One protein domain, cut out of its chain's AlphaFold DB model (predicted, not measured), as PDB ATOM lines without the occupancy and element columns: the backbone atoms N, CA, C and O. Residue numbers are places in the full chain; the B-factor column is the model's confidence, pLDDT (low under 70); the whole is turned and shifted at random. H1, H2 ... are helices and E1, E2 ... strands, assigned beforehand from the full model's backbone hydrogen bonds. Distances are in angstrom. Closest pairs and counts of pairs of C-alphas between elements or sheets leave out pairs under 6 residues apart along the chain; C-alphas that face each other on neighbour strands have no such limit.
ATOM      1  N   GLU A  33      95.919 449.941   8.722       73.31
ATOM      2  CA  GLU A  33      94.503 450.239   8.459       73.31
ATOM      3  C   GLU A  33      93.640 450.100   9.723       73.31
ATOM      4  O   GLU A  33      93.836 449.192  10.535       73.31
ATOM      5  N   ALA A  34      92.637 450.968   9.871       65.12
ATOM      6  CA  ALA A  34      91.563 450.846  10.860       65.12
ATOM      7  C   ALA A  34      90.219 451.196  10.237       65.12
ATOM      8  O   ALA A  34      90.048 452.261   9.646       65.12
ATOM      9  N   GLY A  35      89.244 450.297  10.379       64.38
ATOM     10  CA  GLY A  35      87.896 450.526   9.855       64.38
ATOM     11  C   GLY A  35      87.868 450.820   8.348       64.38
ATOM     12  O   GLY A  35      87.018 451.584   7.900       64.38
ATOM     13  N   GLY A  36      88.823 450.272   7.582       71.62
ATOM     14  CA  GLY A  36      88.979 450.528   6.146       71.62
ATOM     15  C   GLY A  36      89.585 451.891   5.793       71.62
ATOM     16  O   GLY A  36      89.570 452.271   4.624       71.62
ATOM     17  N   ARG A  37      90.094 452.643   6.777       75.75
ATOM     18  CA  ARG A  37      90.866 453.871   6.561       75.75
ATOM     19  C   ARG A  37      92.353 453.612   6.809       75.75
ATOM     20  O   ARG A  37      92.682 452.966   7.808       75.75
ATOM     21  N   PRO A  38      93.247 454.148   5.968       78.94
ATOM     22  CA  PRO A  38      94.673 454.119   6.238       78.94
ATOM     23  C   PRO A  38      95.020 454.842   7.539       78.94
ATOM     24  O   PRO A  38      94.516 455.935   7.806       78.94
ATOM     25  N   ALA A  39      95.898 454.240   8.329       84.81
ATOM     26  CA  ALA A  39      96.541 454.872   9.466       84.81
ATOM     27  C   ALA A  39      97.988 455.234   9.098       84.81
ATOM     28  O   ALA A  39      98.714 454.461   8.477       84.81
ATOM     29  N   GLU A  40      98.412 456.426   9.485       88.88
ATOM     30  CA  GLU A  40      99.761 456.931   9.281       88.88
ATOM     31  C   GLU A  40     100.650 456.484  10.450       88.88
ATOM     32  O   GLU A  40     100.296 456.740  11.607       88.88
ATOM     33  N   PRO A  41     101.804 455.843  10.206       89.25
ATOM     34  CA  PRO A  41     102.776 455.599  11.262       89.25
ATOM     35  C   PRO A  41     103.358 456.937  11.725       89.25
ATOM     36  O   PRO A  41     103.783 457.761  10.916       89.25
ATOM     37  N   ARG A  42     103.386 457.162  13.038       89.81
ATOM     38  CA  ARG A  42     103.956 458.373  13.645       89.81
ATOM     39  C   ARG A  42     105.317 458.104  14.240       89.81
ATOM     40  O   ARG A  42     106.272 458.800  13.918       89.81
ATOM     41  N   MET A  43     105.405 457.084  15.088       87.50
ATOM     42  CA  MET A  43     106.662 456.713  15.717       87.50
ATOM     43  C   MET A  43     106.685 455.238  16.129       87.50
ATOM     44  O   MET A  43     105.713 454.759  16.726       87.50
ATOM     45  N   PRO A  44     107.777 454.508  15.850       87.12
ATOM     46  CA  PRO A  44     108.022 453.226  16.492       87.12
ATOM     47  C   PRO A  44     108.350 453.434  17.977       87.12
ATOM     48  O   PRO A  44     108.947 454.435  18.374       87.12
ATOM     49  N   MET A  45     107.969 452.469  18.809       86.44
ATOM     50  CA  MET A  45     108.248 452.437  20.244       86.44
ATOM     51  C   MET A  45     109.239 451.314  20.555       86.44
ATOM     52  O   MET A  45     109.302 450.305  19.852       86.44
ATOM     53  N   ARG A  46     110.004 451.456  21.645       81.94
ATOM     54  CA  ARG A  46     111.105 450.536  22.000       81.94
ATOM     55  C   ARG A  46     110.704 449.058  22.060       81.94
ATOM     56  O   ARG A  46     111.500 448.178  21.725       81.94
ATOM     57  N   ASP A  47     109.481 448.765  22.480       83.94
ATOM     58  CA  ASP A  47     109.024 447.394  22.683       83.94
ATOM     59  C   ASP A  47     108.605 446.680  21.389       83.94
ATOM     60  O   ASP A  47     108.553 445.451  21.362       83.94
ATOM     61  N   GLY A  48     108.404 447.403  20.287       82.44
ATOM     62  CA  GLY A  48     107.918 446.814  19.041       82.44
ATOM     63  C   GLY A  48     106.643 447.456  18.511       82.44
ATOM     64  O   GLY A  48     106.368 447.299  17.323       82.44
ATOM     65  N   THR A  49     105.891 448.185  19.338       88.88
ATOM     66  CA  THR A  49     104.643 448.813  18.894       88.88
ATOM     67  C   THR A  49     104.899 450.074  18.076       88.88
ATOM     68  O   THR A  49     105.989 450.643  18.107       88.88
ATOM     69  N   VAL A  50     103.885 450.527  17.347       89.62
ATOM     70  CA  VAL A  50     103.909 451.766  16.563       89.62
ATOM     71  C   VAL A  50     102.726 452.628  16.985       89.62
ATOM     72  O   VAL A  50     101.601 452.134  17.074       89.62
ATOM     73  N   LEU A  51     102.971 453.915  17.230       93.38
ATOM     74  CA  LEU A  51     101.897 454.899  17.316       93.38
ATOM     75  C   LEU A  51     101.394 455.172  15.897       93.38
ATOM     76  O   LEU A  51     102.142 455.668  15.053       93.38
ATOM     77  N   GLY A  52     100.145 454.811  15.636       92.19
ATOM     78  CA  GLY A  52      99.435 455.096  14.402       92.19
ATOM     79  C   GLY A  52      98.436 456.230  14.598       92.19
ATOM     80  O   GLY A  52      97.820 456.359  15.655       92.19
ATOM     81  N   ARG A  53      98.241 457.018  13.546       92.50
ATOM     82  CA  ARG A  53      97.284 458.123  13.508       92.50
ATOM     83  C   ARG A  53      96.308 457.931  12.362       92.50
ATOM     84  O   ARG A  53      96.719 457.671  11.239       92.50
ATOM     85  N   ILE A  54      95.024 458.138  12.612       91.12
ATOM     86  CA  ILE A  54      94.009 458.242  11.561       91.12
ATOM     87  C   ILE A  54      93.548 459.688  11.518       91.12
ATOM     88  O   ILE A  54      93.117 460.230  12.535       91.12
ATOM     89  N   VAL A  55      93.637 460.309  10.347       89.56
ATOM     90  CA  VAL A  55      93.212 461.695  10.145       89.56
ATOM     91  C   VAL A  55      91.843 461.702   9.477       89.56
ATOM     92  O   VAL A  55      91.677 461.196   8.368       89.56
ATOM     93  N   ASP A  56      90.859 462.302  10.136       88.62
ATOM     94  CA  ASP A  56      89.629 462.737   9.486       88.62
ATOM     95  C   ASP A  56      89.757 464.224   9.144       88.62
ATOM     96  O   ASP A  56      89.593 465.113   9.986       88.62
ATOM     97  N   ALA A  57      90.100 464.481   7.882       77.62
ATOM     98  CA  ALA A  57      90.241 465.827   7.347       77.62
ATOM     99  C   ALA A  57      88.887 466.490   7.027       77.62
ATOM    100  O   ALA A  57      88.865 467.644   6.598       77.62
ATOM    101  N   GLY A  58      87.758 465.791   7.192       77.38
ATOM    102  CA  GLY A  58      86.447 466.268   6.759       77.38
ATOM    103  C   GLY A  58      86.348 466.525   5.246       77.38
ATOM    104  O   GLY A  58      87.280 466.296   4.475       77.38
ATOM    105  N   GLY A  59      85.190 467.017   4.800       77.88
ATOM    106  CA  GLY A  59      84.918 467.341   3.393       77.88
ATOM    107  C   GLY A  59      84.619 468.825   3.164       77.88
ATOM    108  O   GLY A  59      84.184 469.522   4.074       77.88
ATOM    109  N   GLY A  60      84.814 469.289   1.926       80.50
ATOM    110  CA  GLY A  60      84.427 470.632   1.472       80.50
ATOM    111  C   GLY A  60      85.487 471.722   1.694       80.50
ATOM    112  O   GLY A  60      86.511 471.453   2.315       80.50
ATOM    113  N   PRO A  61      85.287 472.931   1.141       82.94
ATOM    114  CA  PRO A  61      86.163 474.087   1.346       82.94
ATOM    115  C   PRO A  61      85.970 474.735   2.728       82.94
ATOM    116  O   PRO A  61      84.957 474.523   3.391       82.94
ATOM    117  N   GLY A  62      86.931 475.564   3.131       85.69
ATOM    118  CA  GLY A  62      86.911 476.364   4.353       85.69
ATOM    119  C   GLY A  62      87.894 475.899   5.427       85.69
ATOM    120  O   GLY A  62      88.690 474.969   5.233       85.69
ATOM    121  N   TYR A  63      87.822 476.597   6.561       87.50
ATOM    122  CA  TYR A  63      88.576 476.298   7.775       87.50
ATOM    123  C   TYR A  63      88.132 474.983   8.400       87.50
ATOM    124  O   TYR A  63      86.938 474.679   8.452       87.50
ATOM    125  N   ARG A  64      89.099 474.236   8.930       88.56
ATOM    126  CA  ARG A  64      88.844 473.044   9.729       88.56
ATOM    127  C   ARG A  64      89.904 472.849  10.804       88.56
ATOM    128  O   ARG A  64      91.080 473.157  10.611       88.56
ATOM    129  N   ARG A  65      89.467 472.225  11.893       90.94
ATOM    130  CA  ARG A  65      90.315 471.546  12.870       90.94
ATOM    131  C   ARG A  65      90.191 470.052  12.590       90.94
ATOM    132  O   ARG A  65      89.105 469.500  12.753       90.94
ATOM    133  N   GLU A  66      91.259 469.430  12.095       91.50
ATOM    134  CA  GLU A  66      91.267 467.991  11.800       91.50
ATOM    135  C   GLU A  66      90.943 467.183  13.065       91.50
ATOM    136  O   GLU A  66      91.294 467.588  14.175       91.50
ATOM    137  N   LYS A  67      90.295 466.028  12.908       93.50
ATOM    138  CA  LYS A  67      90.133 465.057  13.995       93.50
ATOM    139  C   LYS A  67      91.169 463.960  13.816       93.50
ATOM    140  O   LYS A  67      91.223 463.334  12.759       93.50
ATOM    141  N   MET A  68      92.003 463.748  14.826       93.81
ATOM    142  CA  MET A  68      93.060 462.742  14.796       93.81
ATOM    143  C   MET A  68      92.778 461.661  15.829       93.81
ATOM    144  O   MET A  68      92.844 461.917  17.030       93.81
ATOM    145  N   THR A  69      92.503 460.445  15.367       94.56
ATOM    146  CA  THR A  69      92.426 459.272  16.242       94.56
ATOM    147  C   THR A  69      93.816 458.683  16.403       94.56
ATOM    148  O   THR A  69      94.496 458.419  15.411       94.56
ATOM    149  N   GLN A  70      94.233 458.488  17.649       95.62
ATOM    150  CA  GLN A  70      95.552 457.972  18.004       95.62
ATOM    151  C   GLN A  70      95.422 456.537  18.500       95.62
ATOM    152  O   GLN A  70      94.561 456.233  19.327       95.62
ATOM    153  N   GLU A  71      96.258 455.640  17.993       94.62
ATOM    154  CA  GLU A  71      96.178 454.211  18.288       94.62
ATOM    155  C   GLU A  71      97.572 453.613  18.449       94.62
ATOM    156  O   GLU A  71      98.479 453.899  17.671       94.62
ATOM    157  N   VAL A  72      97.738 452.725  19.425       94.38
ATOM    158  CA  VAL A  72      98.937 451.891  19.537       94.38
ATOM    159  C   VAL A  72      98.673 450.589  18.800       94.38
ATOM    160  O   VAL A  72      97.659 449.917  19.026       94.38
ATOM    161  N   ARG A  73      99.593 450.227  17.910       90.75
ATOM    162  CA  ARG A  73      99.500 449.041  17.061       90.75
ATOM    163  C   ARG A  73     100.700 448.134  17.246       90.75
ATOM    164  O   ARG A  73     101.789 448.607  17.568       90.75
ATOM    165  N   ASP A  74     100.508 446.839  17.034       87.31
ATOM    166  CA  ASP A  74     101.630 445.913  16.934       87.31
ATOM    167  C   ASP A  74     102.355 446.048  15.588       87.31
ATOM    168  O   ASP A  74     102.011 446.859  14.723       87.31
ATOM    169  N   ALA A  75     103.405 445.250  15.434       78.19
ATOM    170  CA  ALA A  75     104.256 445.268  14.262       78.19
ATOM    171  C   ALA A  75     103.611 444.689  12.990       78.19
ATOM    172  O   ALA A  75     104.194 444.832  11.918       78.19
ATOM    173  N   ASP A  76     102.442 444.058  13.108       77.38
ATOM    174  CA  ASP A  76     101.644 443.564  11.984       77.38
ATOM    175  C   ASP A  76     100.516 444.553  11.629       77.38
ATOM    176  O   ASP A  76      99.700 444.302  10.743       77.38
ATOM    177  N   GLY A  77     100.464 445.697  12.321       78.19
ATOM    178  CA  GLY A  77      99.483 446.754  12.118       78.19
ATOM    179  C   GLY A  77      98.165 446.550  12.859       78.19
ATOM    180  O   GLY A  77      97.255 447.374  12.711       78.19
ATOM    181  N   ARG A  78      98.036 445.513  13.697       86.56
ATOM    182  CA  ARG A  78      96.822 445.277  14.486       86.56
ATOM    183  C   ARG A  78      96.705 446.329  15.581       86.56
ATOM    184  O   ARG A  78      97.646 446.564  16.335       86.56
ATOM    185  N   MET A  79      95.524 446.934  15.712       90.44
ATOM    186  CA  MET A  79      95.231 447.826  16.834       90.44
ATOM    187  C   MET A  79      95.268 447.050  18.155       90.44
ATOM    188  O   MET A  79      94.561 446.051  18.320       90.44
ATOM    189  N   LEU A  80      96.088 447.531  19.087       93.06
ATOM    190  CA  LEU A  80      96.170 447.029  20.456       93.06
ATOM    191  C   LEU A  80      95.354 447.910  21.402       93.06
ATOM    192  O   LEU A  80      94.575 447.395  22.199       93.06
ATOM    193  N   VAL A  81      95.525 449.229  21.287       95.12
ATOM    194  CA  VAL A  81      94.950 450.229  22.192       95.12
ATOM    195  C   VAL A  81      94.512 451.448  21.392       95.12
ATOM    196  O   VAL A  81      95.237 451.902  20.509       95.12
ATOM    197  N   SER A  82      93.349 452.004  21.727       94.19
ATOM    198  CA  SER A  82      92.938 453.329  21.258       94.19
ATOM    199  C   SER A  82      93.254 454.370  22.327       94.19
ATOM    200  O   SER A  82      92.912 454.189  23.492       94.19
ATOM    201  N   LEU A  83      93.890 455.465  21.921       96.38
ATOM    202  CA  LEU A  83      94.171 456.635  22.755       96.38
ATOM    203  C   LEU A  83      93.130 457.750  22.543       96.38
ATOM    204  O   LEU A  83      93.280 458.850  23.073       96.38
ATOM    205  N   GLY A  84      92.071 457.468  21.778       94.19
ATOM    206  CA  GLY A  84      90.955 458.376  21.526       94.19
ATOM    207  C   GLY A  84      91.166 459.356  20.370       94.19
ATOM    208  O   GLY A  84      92.166 459.317  19.651       94.19
ATOM    209  N   GLU A  85      90.167 460.221  20.189       95.62
ATOM    210  CA  GLU A  85      90.151 461.312  19.211       95.62
ATOM    211  C   GLU A  85      90.675 462.602  19.853       95.62
ATOM    212  O   GLU A  85      90.262 462.974  20.952       95.62
ATOM    213  N   HIS A  86      91.563 463.295  19.142       95.88
ATOM    214  CA  HIS A  86      92.198 464.537  19.574       95.88
ATOM    215  C   HIS A  86      92.099 465.602  18.477       95.88
ATOM    216  O   HIS A  86      92.085 465.263  17.288       95.88
ATOM    217  N   PRO A  87      92.050 466.896  18.844       95.25
ATOM    218  CA  PRO A  87      92.138 467.973  17.869       95.25
ATOM    219  C   PRO A  87      93.505 467.929  17.173       95.25
ATOM    220  O   PRO A  87      94.545 467.977  17.821       95.25
ATOM    221  N   GLY A  88      93.476 467.790  15.850       92.94
ATOM    222  CA  GLY A  88      94.637 467.659  14.979       92.94
ATOM    223  C   GLY A  88      95.161 468.999  14.491       92.94
ATOM    224  O   GLY A  88      95.191 469.966  15.236       92.94
ATOM    225  N   ARG A  89      95.591 469.082  13.233       90.81
ATOM    226  CA  ARG A  89      96.094 470.328  12.647       90.81
ATOM    227  C   ARG A  89      94.942 471.239  12.217       90.81
ATOM    228  O   ARG A  89      93.905 470.777  11.740       90.81
ATOM    229  N   GLU A  90      95.121 472.545  12.382       91.56
ATOM    230  CA  GLU A  90      94.283 473.539  11.707       91.56
ATOM    231  C   GLU A  90      94.709 473.705  10.250       91.56
ATOM    232  O   GLU A  90      95.882 473.946   9.953       91.56
ATOM    233  N   SER A  91      93.748 473.616   9.339       86.88
ATOM    234  CA  SER A  91      93.981 473.829   7.915       86.88
ATOM    235  C   SER A  91      92.853 474.629   7.280       86.88
ATOM    236  O   SER A  91      91.718 474.674   7.763       86.88
ATOM    237  N   PHE A  92      93.178 475.288   6.174       84.56
ATOM    238  CA  PHE A  92      92.215 475.991   5.346       84.56
ATOM    239  C   PHE A  92      92.293 475.445   3.926       84.56
ATOM    240  O   PHE A  92      93.376 475.354   3.344       84.56
ATOM    241  N   ILE A  93      91.139 475.073   3.373       81.62
ATOM    242  CA  ILE A  93      91.036 474.682   1.967       81.62
ATOM    243  C   ILE A  93      90.282 475.773   1.228       81.62
ATOM    244  O   ILE A  93      89.075 475.917   1.418       81.62
ATOM    245  N   ASN A  94      90.968 476.495   0.349       74.25
ATOM    246  CA  ASN A  94      90.275 477.317  -0.633       74.25
ATOM    247  C   ASN A  94      89.964 476.475  -1.875       74.25
ATOM    248  O   ASN A  94      90.809 475.704  -2.333       74.25
ATOM    249  N   MET A  95      88.763 476.627  -2.427       67.38
ATOM    250  CA  MET A  95      88.411 476.068  -3.729       67.38
ATOM    251  C   MET A  95      88.068 477.207  -4.683       67.38
ATOM    252  O   MET A  95      86.952 477.720  -4.671       67.38
ATOM    253  N   GLU A  96      89.022 477.554  -5.545       62.31
ATOM    254  CA  GLU A  96      88.793 478.430  -6.692       62.31
ATOM    255  C   GLU A  96      88.941 477.624  -7.988       62.31
ATOM    256  O   GLU A  96      90.012 477.127  -8.342       62.31
ATOM    257  N   GLY A  97      87.834 477.448  -8.712       61.84
ATOM    258  CA  GLY A  97      87.813 476.647  -9.936       61.84
ATOM    259  C   GLY A  97      88.004 475.147  -9.668       61.84
ATOM    260  O   GLY A  97      87.245 474.545  -8.915       61.84
ATOM    261  N   ARG A  98      88.972 474.512 -10.346       49.41
ATOM    262  CA  ARG A  98      89.238 473.057 -10.254       49.41
ATOM    263  C   ARG A  98      90.399 472.686  -9.326       49.41
ATOM    264  O   ARG A  98      90.697 471.501  -9.203       49.41
ATOM    265  N   MET A  99      91.065 473.661  -8.710       48.84
ATOM    266  CA  MET A  99      92.268 473.432  -7.913       48.84
ATOM    267  C   MET A  99      92.007 473.809  -6.455       48.84
ATOM    268  O   MET A  99      91.537 474.906  -6.165       48.84
ATOM    269  N   ALA A 100      92.279 472.879  -5.540       57.06
ATOM    270  CA  ALA A 100      92.208 473.132  -4.107       57.06
ATOM    271  C   ALA A 100      93.549 473.693  -3.627       57.06
ATOM    272  O   ALA A 100      94.597 473.099  -3.887       57.06
ATOM    273  N   VAL A 101      93.510 474.816  -2.914       62.19
ATOM    274  CA  VAL A 101      94.677 475.375  -2.225       62.19
ATOM    275  C   VAL A 101      94.615 474.932  -0.782       62.19
ATOM    276  O   VAL A 101      93.698 475.310  -0.055       62.19
ATOM    277  N   PHE A 102      95.584 474.119  -0.385       61.81
ATOM    278  CA  PHE A 102      95.760 473.694   0.995       61.81
ATOM    279  C   PHE A 102      96.742 474.655   1.654       61.81
ATOM    280  O   PHE A 102      97.933 474.629   1.350       61.81
ATOM    281  N   GLY A 103      96.238 475.525   2.523       65.31
ATOM    282  CA  GLY A 103      97.062 476.429   3.317       65.31
ATOM    283  C   GLY A 103      97.091 475.982   4.771       65.31
ATOM    284  O   GLY A 103      96.042 475.734   5.374       65.31
ATOM    285  N   GLN A 104      98.287 475.901   5.351       70.12
ATOM    286  CA  GLN A 104      98.419 475.948   6.801       70.12
ATOM    287  C   GLN A 104      98.174 477.396   7.233       70.12
ATOM    288  O   GLN A 104      98.754 478.319   6.662       70.12
ATOM    289  N   LEU A 105      97.292 477.603   8.209       80.12
ATOM    290  CA  LEU A 105      97.051 478.943   8.735       80.12
ATOM    291  C   LEU A 105      98.319 479.469   9.423       80.12
ATOM    292  O   LEU A 105      98.974 478.708  10.145       80.12
ATOM    293  N   PRO A 106      98.660 480.760   9.275       85.88
ATOM    294  CA  PRO A 106      99.629 481.392  10.155       85.88
ATOM    295  C   PRO A 106      99.245 481.133  11.613       85.88
ATOM    296  O   PRO A 106      98.090 481.299  12.005       85.88
ATOM    297  N   PHE A 107     100.219 480.681  12.404       89.94
ATOM    298  CA  PHE A 107     100.009 480.286  13.802       89.94
ATOM    299  C   PHE A 107      98.997 479.147  14.010       89.94
ATOM    300  O   PHE A 107      98.484 479.009  15.114       89.94
ATOM    301  N   SER A 108      98.757 478.303  12.997       90.62
ATOM    302  CA  SER A 108      97.913 477.111  13.128       90.62
ATOM    303  C   SER A 108      98.312 476.283  14.346       90.62
ATOM    304  O   SER A 108      99.497 475.967  14.521       90.62
ATOM    305  N   ARG A 109      97.316 475.859  15.106       94.06
ATOM    306  CA  ARG A 109      97.468 474.882  16.174       94.06
ATOM    307  C   ARG A 109      97.645 473.474  15.599       94.06
ATOM    308  O   ARG A 109      97.187 473.172  14.490       94.06
ATOM    309  N   SER A 110      98.211 472.556  16.370       94.25
ATOM    310  CA  SER A 110      98.393 471.145  16.012       94.25
ATOM    311  C   SER A 110      98.382 470.225  17.238       94.25
ATOM    312  O   SER A 110      98.454 470.668  18.380       94.25
ATOM    313  N   LEU A 111      98.317 468.920  16.978       96.44
ATOM    314  CA  LEU A 111      98.678 467.877  17.930       96.44
ATOM    315  C   LEU A 111     100.172 467.564  17.804       96.44
ATOM    316  O   LEU A 111     100.656 467.314  16.696       96.44
ATOM    317  N   HIS A 112     100.869 467.535  18.937       97.00
ATOM    318  CA  HIS A 112     102.249 467.067  19.052       97.00
ATOM    319  C   HIS A 112     102.271 465.711  19.753       97.00
ATOM    320  O   HIS A 112     101.546 465.500  20.729       97.00
ATOM    321  N   GLU A 113     103.103 464.798  19.258       96.94
ATOM    322  CA  GLU A 113     103.274 463.463  19.834       96.94
ATOM    323  C   GLU A 113     104.736 463.215  20.192       96.94
ATOM    324  O   GLU A 113     105.641 463.688  19.506       96.94
ATOM    325  N   ALA A 114     104.963 462.438  21.246       95.56
ATOM    326  CA  ALA A 114     106.284 461.946  21.616       95.56
ATOM    327  C   ALA A 114     106.166 460.621  22.385       95.56
ATOM    328  O   ALA A 114     105.079 460.229  22.817       95.56
ATOM    329  N   SER A 115     107.298 459.949  22.600       94.25
ATOM    330  CA  SER A 115     107.397 458.812  23.512       94.25
ATOM    331  C   SER A 115     108.348 459.175  24.633       94.25
ATOM    332  O   SER A 115     109.513 459.457  24.384       94.25
ATOM    333  N   TRP A 116     107.820 459.190  25.852       95.25
ATOM    334  CA  TRP A 116     108.489 459.723  27.033       95.25
ATOM    335  C   TRP A 116     108.201 458.821  28.225       95.25
ATOM    336  O   TRP A 116     107.035 458.486  28.457       95.25
ATOM    337  N   GLY A 117     109.222 458.355  28.944       92.31
ATOM    338  CA  GLY A 117     109.025 457.386  30.028       92.31
ATOM    339  C   GLY A 117     108.486 456.037  29.543       92.31
ATOM    340  O   GLY A 117     107.832 455.320  30.295       92.31
ATOM    341  N   GLY A 118     108.661 455.713  28.256       91.62
ATOM    342  CA  GLY A 118     108.025 454.550  27.627       91.62
ATOM    343  C   GLY A 118     106.499 454.654  27.484       91.62
ATOM    344  O   GLY A 118     105.859 453.648  27.181       91.62
ATOM    345  N   MET A 119     105.922 455.840  27.682       95.19
ATOM    346  CA  MET A 119     104.503 456.156  27.489       95.19
ATOM    347  C   MET A 119     104.286 456.931  26.180       95.19
ATOM    348  O   MET A 119     105.251 457.280  25.492       95.19
ATOM    349  N   VAL A 120     103.022 457.186  25.818       97.44
ATOM    350  CA  VAL A 120     102.666 458.046  24.677       97.44
ATOM    351  C   VAL A 120     102.272 459.425  25.179       97.44
ATOM    352  O   VAL A 120     101.396 459.561  26.031       97.44
ATOM    353  N   VAL A 121     102.892 460.456  24.621       97.94
ATOM    354  CA  VAL A 121     102.524 461.849  24.855       97.94
ATOM    355  C   VAL A 121     101.607 462.315  23.735       97.94
ATOM    356  O   VAL A 121     101.966 462.185  22.568       97.94
ATOM    357  N   LEU A 122     100.457 462.884  24.095       98.19
ATOM    358  CA  LEU A 122      99.528 463.560  23.193       98.19
ATOM    359  C   LEU A 122      99.298 464.977  23.714       98.19
ATOM    360  O   LEU A 122      98.694 465.177  24.771       98.19
ATOM    361  N   ALA A 123      99.801 465.969  22.990       97.88
ATOM    362  CA  ALA A 123      99.786 467.354  23.438       97.88
ATOM    363  C   ALA A 123      99.271 468.273  22.322       97.88
ATOM    364  O   ALA A 123     100.054 468.740  21.489       97.88
ATOM    365  N   PRO A 124      97.951 468.516  22.257       97.12
ATOM    366  CA  PRO A 124      97.425 469.632  21.489       97.12
ATOM    367  C   PRO A 124      98.016 470.939  22.014       97.12
ATOM    368  O   PRO A 124      98.027 471.167  23.222       97.12
ATOM    369  N   ASP A 125      98.486 471.803  21.122       96.25
ATOM    370  CA  ASP A 125      99.087 473.089  21.495       96.25
ATOM    371  C   ASP A 125      98.057 474.209  21.733       96.25
ATOM    372  O   ASP A 125      98.430 475.369  21.898       96.25
ATOM    373  N   ASP A 126      96.765 473.877  21.818       94.75
ATOM    374  CA  ASP A 126      95.689 474.795  22.212       94.75
ATOM    375  C   ASP A 126      95.938 475.427  23.589       94.75
ATOM    376  O   ASP A 126      95.652 476.601  23.809       94.75
ATOM    377  N   HIS A 127      96.499 474.644  24.509       95.12
ATOM    378  CA  HIS A 127      96.854 475.039  25.866       95.12
ATOM    379  C   HIS A 127      98.184 474.399  26.243       95.12
ATOM    380  O   HIS A 127      98.580 473.395  25.656       95.12
ATOM    381  N   TYR A 128      98.855 474.929  27.268       96.62
ATOM    382  CA  TYR A 128     100.060 474.297  27.809       96.62
ATOM    383  C   TYR A 128      99.687 473.078  28.669       96.62
ATOM    384  O   TYR A 128      99.816 473.085  29.894       96.62
ATOM    385  N   GLU A 129      99.169 472.038  28.014       97.06
ATOM    386  CA  GLU A 129      98.744 470.780  28.615       97.06
ATOM    387  C   GLU A 129      99.316 469.594  27.835       97.06
ATOM    388  O   GLU A 129      98.976 469.347  26.680       97.06
ATOM    389  N   ILE A 130     100.166 468.823  28.505       98.31
ATOM    390  CA  ILE A 130     100.833 467.654  27.940       98.31
ATOM    391  C   ILE A 130     100.235 466.427  28.617       98.31
ATOM    392  O   ILE A 130     100.414 466.223  29.822       98.31
ATOM    393  N   ARG A 131      99.497 465.617  27.853       98.25
ATOM    394  CA  ARG A 131      98.835 464.410  28.358       98.25
ATOM    395  C   ARG A 131      99.700 463.197  28.072       98.25
ATOM    396  O   ARG A 131     100.151 463.006  26.947       98.25
ATOM    397  N   VAL A 132      99.935 462.387  29.096       98.06
ATOM    398  CA  VAL A 132     100.777 461.193  29.019       98.06
ATOM    399  C   VAL A 132      99.909 459.975  29.286       98.06
ATOM    400  O   VAL A 132      99.321 459.847  30.361       98.06
ATOM    401  N   HIS A 133      99.820 459.104  28.292       98.00
ATOM    402  CA  HIS A 133      98.965 457.930  28.287       98.00
ATOM    403  C   HIS A 133      99.789 456.653  28.398       98.00
ATOM    404  O   HIS A 133     100.808 456.489  27.715       98.00
ATOM    405  N   ASP A 134      99.305 455.722  29.214       96.19
ATOM    406  CA  ASP A 134      99.800 454.358  29.194       96.19
ATOM    407  C   ASP A 134      99.485 453.737  27.831       96.19
ATOM    408  O   ASP A 134      98.352 453.728  27.357       96.19
ATOM    409  N   ARG A 135     100.512 453.221  27.169       94.19
ATOM    410  CA  ARG A 135     100.401 452.693  25.805       94.19
ATOM    411  C   ARG A 135      99.763 451.303  25.726       94.19
ATOM    412  O   ARG A 135      99.437 450.857  24.630       94.19
ATOM    413  N   SER A 136      99.662 450.597  26.852       94.44
ATOM    414  CA  SER A 136      99.123 449.238  26.962       94.44
ATOM    415  C   SER A 136      97.657 449.219  27.395       94.44
ATOM    416  O   SER A 136      96.924 448.317  26.995       94.44
ATOM    417  N   THR A 137      97.214 450.226  28.153       95.81
ATOM    418  CA  THR A 137      95.818 450.370  28.591       95.81
ATOM    419  C   THR A 137      95.091 451.526  27.903       95.81
ATOM    420  O   THR A 137      93.871 451.486  27.767       95.81
ATOM    421  N   GLY A 138      95.821 452.547  27.449       96.25
ATOM    422  CA  GLY A 138      95.287 453.800  26.904       96.25
ATOM    423  C   GLY A 138      94.906 454.824  27.973       96.25
ATOM    424  O   GLY A 138      94.521 455.955  27.654       96.25
ATOM    425  N   GLU A 139      95.022 454.450  29.247       97.56
ATOM    426  CA  GLU A 139      94.636 455.293  30.369       97.56
ATOM    427  C   GLU A 139      95.562 456.502  30.502       97.56
ATOM    428  O   GLU A 139      96.769 456.437  30.265       97.56
ATOM    429  N   LEU A 140      94.984 457.631  30.905       97.81
ATOM    430  CA  LEU A 140      95.735 458.845  31.182       97.81
ATOM    431  C   LEU A 140      96.503 458.682  32.500       97.81
ATOM    432  O   LEU A 140      95.906 458.697  33.574       97.81
ATOM    433  N   ALA A 141      97.824 458.558  32.415       96.25
ATOM    434  CA  ALA A 141      98.696 458.376  33.571       96.25
ATOM    435  C   ALA A 141      99.084 459.713  34.220       96.25
ATOM    436  O   ALA A 141      99.216 459.808  35.441       96.25
ATOM    437  N   ARG A 142      99.278 460.760  33.407       95.81
ATOM    438  CA  ARG A 142      99.749 462.069  33.877       95.81
ATOM    439  C   ARG A 142      99.290 463.205  32.971       95.81
ATOM    440  O   ARG A 142      99.159 463.045  31.762       95.81
ATOM    441  N   ILE A 143      99.133 464.383  33.573       97.56
ATOM    442  CA  ILE A 143      99.013 465.655  32.862       97.56
ATOM    443  C   ILE A 143     100.076 466.619  33.394       97.56
ATOM    444  O   ILE A 143     100.108 466.889  34.594       97.56
ATOM    445  N   VAL A 144     100.916 467.157  32.509       97.56
ATOM    446  CA  VAL A 144     101.850 468.249  32.826       97.56
ATOM    447  C   VAL A 144     101.248 469.560  32.336       97.56
ATOM    448  O   VAL A 144     100.789 469.647  31.198       97.56
ATOM    449  N   ARG A 145     101.229 470.575  33.205       96.19
ATOM    450  CA  ARG A 145     100.695 471.907  32.903       96.19
ATOM    451  C   ARG A 145     101.683 472.985  33.310       96.19
ATOM    452  O   ARG A 145     102.383 472.833  34.311       96.19
ATOM    453  N   ARG A 146     101.680 474.095  32.580       93.44
ATOM    454  CA  ARG A 146     102.295 475.354  33.014       93.44
ATOM    455  C   ARG A 146     101.259 476.460  32.989       93.44
ATOM    456  O   ARG A 146     100.286 476.391  32.243       93.44
ATOM    457  N   ASP A 147     101.485 477.465  33.823       90.50
ATOM    458  CA  ASP A 147     100.717 478.699  33.755       90.50
ATOM    459  C   ASP A 147     101.104 479.439  32.467       90.50
ATOM    460  O   ASP A 147     102.226 479.930  32.327       90.50
ATOM    461  N   TYR A 148     100.203 479.410  31.488       88.25
ATOM    462  CA  TYR A 148     100.365 480.038  30.185       88.25
ATOM    463  C   TYR A 148      99.013 480.570  29.727       88.25
ATOM    464  O   TYR A 148      98.041 479.821  29.609       88.25
ATOM    465  N   THR A 149      98.963 481.866  29.432       88.94
ATOM    466  CA  THR A 149      97.750 482.519  28.941       88.94
ATOM    467  C   THR A 149      97.828 482.646  27.429       88.94
ATOM    468  O   THR A 149      98.528 483.511  26.901       88.94
ATOM    469  N   ASN A 150      97.083 481.798  26.724       91.00
ATOM    470  CA  ASN A 150      96.898 481.929  25.286       91.00
ATOM    471  C   ASN A 150      96.221 483.270  24.951       91.00
ATOM    472  O   ASN A 150      95.260 483.677  25.607       91.00
ATOM    473  N   ARG A 151      96.691 483.937  23.892       92.06
ATOM    474  CA  ARG A 151      96.041 485.126  23.317       92.06
ATOM    475  C   ARG A 151      95.717 484.903  21.848       92.06
ATOM    476  O   ARG A 151      96.444 484.180  21.169       92.06
ATOM    477  N   ALA A 152      94.681 485.569  21.353       92.81
ATOM    478  CA  ALA A 152      94.402 485.651  19.923       92.81
ATOM    479  C   ALA A 152      95.469 486.499  19.198       92.81
ATOM    480  O   ALA A 152      95.920 487.508  19.763       92.81
ATOM    481  N   PRO A 153      95.878 486.124  17.972       92.44
ATOM    482  CA  PRO A 153      96.656 487.008  17.113       92.44
ATOM    483  C   PRO A 153      95.806 488.183  16.620       92.44
ATOM    484  O   PRO A 153      94.598 488.043  16.408       92.44
ATOM    485  N   THR A 154      96.430 489.342  16.402       92.06
ATOM    486  CA  THR A 154      95.777 490.442  15.673       92.06
ATOM    487  C   THR A 154      95.849 490.214  14.162       92.06
ATOM    488  O   THR A 154      96.613 489.374  13.680       92.06
ATOM    489  N   ARG A 155      95.063 490.976  13.391       88.69
ATOM    490  CA  ARG A 155      95.110 490.916  11.923       88.69
ATOM    491  C   ARG A 155      96.507 491.273  11.411       88.69
ATOM    492  O   ARG A 155      97.057 490.560  10.586       88.69
ATOM    493  N   GLU A 156      97.103 492.315  11.977       90.25
ATOM    494  CA  GLU A 156      98.415 492.835  11.594       90.25
ATOM    495  C   GLU A 156      99.544 491.830  11.868       90.25
ATOM    496  O   GLU A 156     100.515 491.764  11.119       90.25
ATOM    497  N   GLU A 157      99.432 491.041  12.938       91.50
ATOM    498  CA  GLU A 157     100.398 489.983  13.258       91.50
ATOM    499  C   GLU A 157     100.318 488.815  12.278       91.50
ATOM    500  O   GLU A 157     101.347 488.250  11.907       91.50
ATOM    501  N   VAL A 158      99.103 488.464  11.852       88.81
ATOM    502  CA  VAL A 158      98.878 487.447  10.822       88.81
ATOM    503  C   VAL A 158      99.367 487.933   9.465       88.81
ATOM    504  O   VAL A 158     100.109 487.203   8.815       88.81
ATOM    505  N   ASP A 159      99.031 489.162   9.074       87.12
ATOM    506  CA  ASP A 159      99.459 489.750   7.803       87.12
ATOM    507  C   ASP A 159     100.992 489.809   7.711       87.12
ATOM    508  O   ASP A 159     101.563 489.377   6.713       87.12
ATOM    509  N   ARG A 160     101.678 490.207   8.795       88.50
ATOM    510  CA  ARG A 160     103.149 490.173   8.855       88.50
ATOM    511  C   ARG A 160     103.709 488.758   8.725       88.50
ATOM    512  O   ARG A 160     104.665 488.546   7.997       88.50
ATOM    513  N   ALA A 161     103.116 487.778   9.407       86.38
ATOM    514  CA  ALA A 161     103.571 486.393   9.299       86.38
ATOM    515  C   ALA A 161     103.367 485.815   7.890       86.38
ATOM    516  O   ALA A 161     104.160 484.983   7.452       86.38
ATOM    517  N   ILE A 162     102.318 486.247   7.184       84.94
ATOM    518  CA  ILE A 162     102.090 485.906   5.776       84.94
ATOM    519  C   ILE A 162     103.170 486.543   4.904       84.94
ATOM    520  O   ILE A 162     103.747 485.843   4.077       84.94
ATOM    521  N   ASP A 163     103.460 487.829   5.098       86.31
ATOM    522  CA  ASP A 163     104.520 488.534   4.372       86.31
ATOM    523  C   ASP A 163     105.871 487.834   4.556       86.31
ATOM    524  O   ASP A 163     106.470 487.398   3.572       86.31
ATOM    525  N   ASP A 164     106.270 487.585   5.806       84.31
ATOM    526  CA  ASP A 164     107.507 486.880   6.151       84.31
ATOM    527  C   ASP A 164     107.552 485.456   5.558       84.31
ATOM    528  O   ASP A 164     108.620 484.927   5.239       84.31
ATOM    529  N   ALA A 165     106.409 484.767   5.467       81.62
ATOM    530  CA  ALA A 165     106.334 483.436   4.872       81.62
ATOM    531  C   ALA A 165     106.493 483.497   3.349       81.62
ATOM    532  O   ALA A 165     107.235 482.695   2.788       81.62
ATOM    533  N   LEU A 166     105.829 484.449   2.689       83.44
ATOM    534  CA  LEU A 166     105.892 484.640   1.241       83.44
ATOM    535  C   LEU A 166     107.284 485.083   0.779       83.44
ATOM    536  O   LEU A 166     107.751 484.582  -0.241       83.44
ATOM    537  N   GLU A 167     107.969 485.937   1.542       84.38
ATOM    538  CA  GLU A 167     109.350 486.365   1.264       84.38
ATOM    539  C   GLU A 167     110.353 485.203   1.268       84.38
ATOM    540  O   GLU A 167     111.345 485.236   0.543       84.38
ATOM    541  N   ARG A 168     110.082 484.146   2.045       77.81
ATOM    542  CA  ARG A 168     110.904 482.924   2.073       77.81
ATOM    543  C   ARG A 168     110.586 481.949   0.940       77.81
ATOM    544  O   ARG A 168     111.283 480.949   0.777       77.81
ATOM    545  N   THR A 169     109.529 482.196   0.169       77.00
ATOM    546  CA  THR A 169     109.209 481.392  -1.014       77.00
ATOM    547  C   THR A 169     109.875 481.968  -2.256       77.00
ATOM    548  O   THR A 169     110.122 483.163  -2.351       77.00
ATOM    549  N   ASN A 170     110.096 481.133  -3.271       78.56
ATOM    550  CA  ASN A 170     110.576 481.594  -4.577       78.56
ATOM    551  C   ASN A 170     109.419 481.997  -5.523       78.56
ATOM    552  O   ASN A 170     109.534 481.870  -6.744       78.56
ATOM    553  N   LEU A 171     108.263 482.390  -4.968       81.06
ATOM    554  CA  LEU A 171     107.088 482.796  -5.744       81.06
ATOM    555  C   LEU A 171     107.258 484.224  -6.271       81.06
ATOM    556  O   LEU A 171     107.806 485.094  -5.603       81.06
ATOM    557  N   SER A 172     106.754 484.484  -7.476       84.62
ATOM    558  CA  SER A 172     106.818 485.811  -8.097       84.62
ATOM    559  C   SER A 172     105.614 486.077  -9.002       84.62
ATOM    560  O   SER A 172     104.875 485.157  -9.365       84.62
ATOM    561  N   GLY A 173     105.401 487.352  -9.344       87.25
ATOM    562  CA  GLY A 173     104.332 487.785 -10.247       87.25
ATOM    563  C   GLY A 173     102.944 487.344  -9.776       87.25
ATOM    564  O   GLY A 173     102.637 487.389  -8.585       87.25
ATOM    565  N   ASP A 174     102.126 486.874 -10.714       83.75
ATOM    566  CA  ASP A 174     100.735 486.483 -10.459       83.75
ATOM    567  C   ASP A 174     100.597 485.370  -9.404       83.75
ATOM    568  O   ASP A 174      99.612 485.337  -8.672       83.75
ATOM    569  N   GLN A 175     101.586 484.472  -9.280       78.00
ATOM    570  CA  GLN A 175     101.560 483.398  -8.276       78.00
ATOM    571  C   GLN A 175     101.703 483.937  -6.850       78.00
ATOM    572  O   GLN A 175     101.035 483.448  -5.937       78.00
ATOM    573  N   LEU A 176     102.563 484.940  -6.660       83.38
ATOM    574  CA  LEU A 176     102.742 485.603  -5.373       83.38
ATOM    575  C   LEU A 176     101.467 486.360  -4.980       83.38
ATOM    576  O   LEU A 176     100.985 486.196  -3.859       83.38
ATOM    577  N   GLU A 177     100.891 487.126  -5.910       82.56
ATOM    578  CA  GLU A 177      99.672 487.902  -5.654       82.56
ATOM    579  C   GLU A 177      98.472 486.996  -5.366       82.56
ATOM    580  O   GLU A 177      97.746 487.206  -4.398       82.56
ATOM    581  N   TRP A 178      98.301 485.922  -6.137       79.06
ATOM    582  CA  TRP A 178      97.228 484.959  -5.901       79.06
ATOM    583  C   TRP A 178      97.371 484.243  -4.551       79.06
ATOM    584  O   TRP A 178      96.386 484.069  -3.833       79.06
ATOM    585  N   THR A 179      98.596 483.879  -4.157       80.19
ATOM    586  CA  THR A 179      98.840 483.267  -2.840       80.19
ATOM    587  C   THR A 179      98.535 484.263  -1.714       80.19
ATOM    588  O   THR A 179      97.886 483.902  -0.731       80.19
ATOM    589  N   ARG A 180      98.936 485.532  -1.873       82.50
ATOM    590  CA  ARG A 180      98.639 486.629  -0.938       82.50
ATOM    591  C   ARG A 180      97.132 486.861  -0.784       82.50
ATOM    592  O   ARG A 180      96.651 486.951   0.345       82.50
ATOM    593  N   GLU A 181      96.378 486.910  -1.878       80.00
ATOM    594  CA  GLU A 181      94.911 487.021  -1.844       80.00
ATOM    595  C   GLU A 181      94.258 485.812  -1.159       80.00
ATOM    596  O   GLU A 181      93.352 485.976  -0.337       80.00
ATOM    597  N   GLY A 182      94.778 484.603  -1.398       78.12
ATOM    598  CA  GLY A 182      94.326 483.385  -0.725       78.12
ATOM    599  C   GLY A 182      94.412 483.468   0.803       78.12
ATOM    600  O   GLY A 182      93.517 482.978   1.492       78.12
ATOM    601  N   TYR A 183      95.435 484.141   1.339       79.06
ATOM    602  CA  TYR A 183      95.579 484.360   2.778       79.06
ATOM    603  C   TYR A 183      94.620 485.422   3.345       79.06
ATOM    604  O   TYR A 183      94.171 485.283   4.484       79.06
ATOM    605  N   LYS A 184      94.230 486.453   2.579       77.38
ATOM    606  CA  LYS A 184      93.304 487.506   3.060       77.38
ATOM    607  C   LYS A 184      91.922 486.958   3.431       77.38
ATOM    608  O   LYS A 184      91.278 487.470   4.351       77.38
ATOM    609  N   GLY A 185      91.480 485.908   2.740       75.12
ATOM    610  CA  GLY A 185      90.213 485.221   3.004       75.12
ATOM    611  C   GLY A 185      90.241 484.250   4.188       75.12
ATOM    612  O   GLY A 185      89.193 483.720   4.560       75.12
ATOM    613  N   MET A 186      91.409 483.998   4.784       82.50
ATOM    614  CA  MET A 186      91.539 483.035   5.871       82.50
ATOM    615  C   MET A 186      91.029 483.606   7.202       82.50
ATOM    616  O   MET A 186      91.287 484.774   7.514       82.50
ATOM    617  N   PRO A 187      90.317 482.804   8.016       84.75
ATOM    618  CA  PRO A 187      89.979 483.211   9.370       84.75
ATOM    619  C   PRO A 187      91.232 483.260  10.248       84.75
ATOM    620  O   PRO A 187      92.203 482.540  10.017       84.75
ATOM    621  N   LEU A 188      91.184 484.091  11.288       87.31
ATOM    622  CA  LEU A 188      92.201 484.083  12.334       87.31
ATOM    623  C   LEU A 188      92.037 482.828  13.197       87.31
ATOM    624  O   LEU A 188      90.912 482.401  13.472       87.31
ATOM    625  N   VAL A 189      93.157 482.267  13.649       90.62
ATOM    626  CA  VAL A 189      93.142 481.229  14.685       90.62
ATOM    627  C   VAL A 189      92.642 481.822  16.005       90.62
ATOM    628  O   VAL A 189      92.849 483.002  16.286       90.62
ATOM    629  N   GLU A 190      91.989 481.005  16.831       91.62
ATOM    630  CA  GLU A 190      91.422 481.462  18.111       91.62
ATOM    631  C   GLU A 190      92.502 481.939  19.087       91.62
ATOM    632  O   GLU A 190      92.282 482.856  19.878       91.62
ATOM    633  N   SER A 191      93.677 481.311  19.035       93.44
ATOM    634  CA  SER A 191      94.830 481.707  19.826       93.44
ATOM    635  C   SER A 191      96.142 481.256  19.205       93.44
ATOM    636  O   SER A 191      96.172 480.320  18.405       93.44
ATOM    637  N   PHE A 192      97.235 481.912  19.593       93.94
ATOM    638  CA  PHE A 192      98.561 481.362  19.357       93.94
ATOM    639  C   PHE A 192      98.708 480.006  20.053       93.94
ATOM    640  O   PHE A 192      98.200 479.841  21.169       93.94
ATOM    641  N   PRO A 193      99.463 479.075  19.451       94.81
ATOM    642  CA  PRO A 193      99.785 477.821  20.105       94.81
ATOM    643  C   PRO A 193     100.620 478.081  21.365       94.81
ATOM    644  O   PRO A 193     101.420 479.019  21.415       94.81
ATOM    645  N   ALA A 194     100.438 477.253  22.388       95.81
ATOM    646  CA  ALA A 194     101.159 477.357  23.653       95.81
ATOM    647  C   ALA A 194     102.636 476.948  23.531       95.81
ATOM    648  O   ALA A 194     103.498 477.459  24.242       95.81
ATOM    649  N   PHE A 195     102.933 476.041  22.606       96.19
ATOM    650  CA  PHE A 195     104.269 475.545  22.290       96.19
ATOM    651  C   PHE A 195     104.303 475.082  20.827       96.19
ATOM    652  O   PHE A 195     103.284 475.075  20.142       96.19
ATOM    653  N   ARG A 196     105.487 474.754  20.307       92.88
ATOM    654  CA  ARG A 196     105.701 474.486  18.872       92.88
ATOM    655  C   ARG A 196     106.276 473.122  18.549       92.88
ATOM    656  O   ARG A 196     106.203 472.721  17.392       92.88
ATOM    657  N   ALA A 197     106.878 472.453  19.522       94.81
ATOM    658  CA  ALA A 197     107.459 471.135  19.330       94.81
ATOM    659  C   ALA A 197     107.650 470.430  20.670       94.81
ATOM    660  O   ALA A 197     107.825 471.079  21.705       94.81
ATOM    661  N   LEU A 198     107.678 469.101  20.601       96.88
ATOM    662  CA  LEU A 198     108.108 468.211  21.667       96.88
ATOM    663  C   LEU A 198     109.278 467.375  21.157       96.88
ATOM    664  O   LEU A 198     109.202 466.830  20.059       96.88
TER     665      LEU A 198
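What this domain is: This is residues 33 to 198 of the 272 residues of an uncharacterized protein of Gemmatimonadetes bacterium (UniProt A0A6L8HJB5). Two antiparallel sheets make a sandwich that is only partly face to face: E1 to E5 form a large sheet curled like part of a barrel, and E6 to E9 form a smaller one over part of it. At one end of the long axis a helical hairpin, H1 and H2, meets the sandwich only where H2 grazes E4 and E5, and the last short strand, E10, lies beside E6. The printed part has 166 residues with ten named strands and two named helices, in the order E1 to E9, H1, H2, E10, and its class is mixed, helices and strands. The sheet orders are E1 E2 E3 E4 E5 and E6 E7 E8 E9. The whole is only just compact, close to loose, with a radius of gyration of the C-alphas of 18.3 A and spans of 52 by 41 by 26 A.

Where its parts are: E1, residues 40 to 44, begins with C-alpha 40 at (99.761, 456.931, 9.281). E2 is residues 50 to 56, 19.3 A long, and E3 is residues 62 to 73, 32.7 A long. E4, residues 79 to 96, is the longest strand at 39.1 A from first to last C-alpha, and it bends by 82 degrees at residue 82, where the C-alpha is at (92.938, 453.329, 21.258). E5 is residues 99 to 104, 16.1 A. E6, residues 111 to 116, spans 15.7 A, and E7, residues 119 to 124, spans 16.4 A. E8 is residues 129 to 133 and E9 is residues 140 to 145. H1 is residues 155 to 167, 18.4 A, and H2 is residues 173 to 184, 17.3 A. E10, residues 195 to 198, ends with C-alpha 198 at (108.108, 468.211, 21.667).

How they stand to each other: E1 to E5 form a meander, each strand the antiparallel neighbour of the one before, and this sheet is strongly twisted. Backbone pairs within hydrogen-bond range are N 40 and O 53 for E1 and E2, 2.7 A; N 52 and O 71 for E2 and E3, 2.8 A; N 83 and O 70 for E3 and E4, 2.8 A; and N 101 and O 94 for E4 and E5, 2.9 A. E6 to E9 form a second meander, also strongly twisted, with N 121 and O 114 at 2.8 A, N 133 and O 120 at 2.8 A, and N 130 and O 144 at 2.9 A. In the sandwich, two sheets face to face, the best planes stand 17 degrees apart and the strands of the one at 29 degrees to those of the other. The closest C-alphas of E4 and E6 are those of Gly 88 and Leu 111, 5.0 A apart. E10 pairs with no named strand; its closest C-alphas to E6 are those of Leu 198 and His 112, 6.5 A. H1 and H2 form a helical hairpin and touch, H1 with residues 162 to 166 alone, at a shallow tilt of 27 degrees, opposite ways; their closest C-alphas are those of Ile 162 and Tyr 183, 7.3 A. H2 only grazes the sheet E1 to E5, with its residues 179 to 183; the C-alphas of Asn 94 and Gly 182, the closest of E4 and H2, are 7.3 A apart. H1 is not on either sheet. In H1 and H2 every O i to N i+4 pair is within hydrogen-bond range.

The domain as a whole: The two C-alphas farthest apart, those of Thr 137 and Gly 173, are 54.6 A apart. The printed part has no cut, and no link is long; the link H2 to E10 has 10 residues and is short. The mean pLDDT of the printed part is 87.2, and it is under 70 at residues 34 to 35 and 95 to 103.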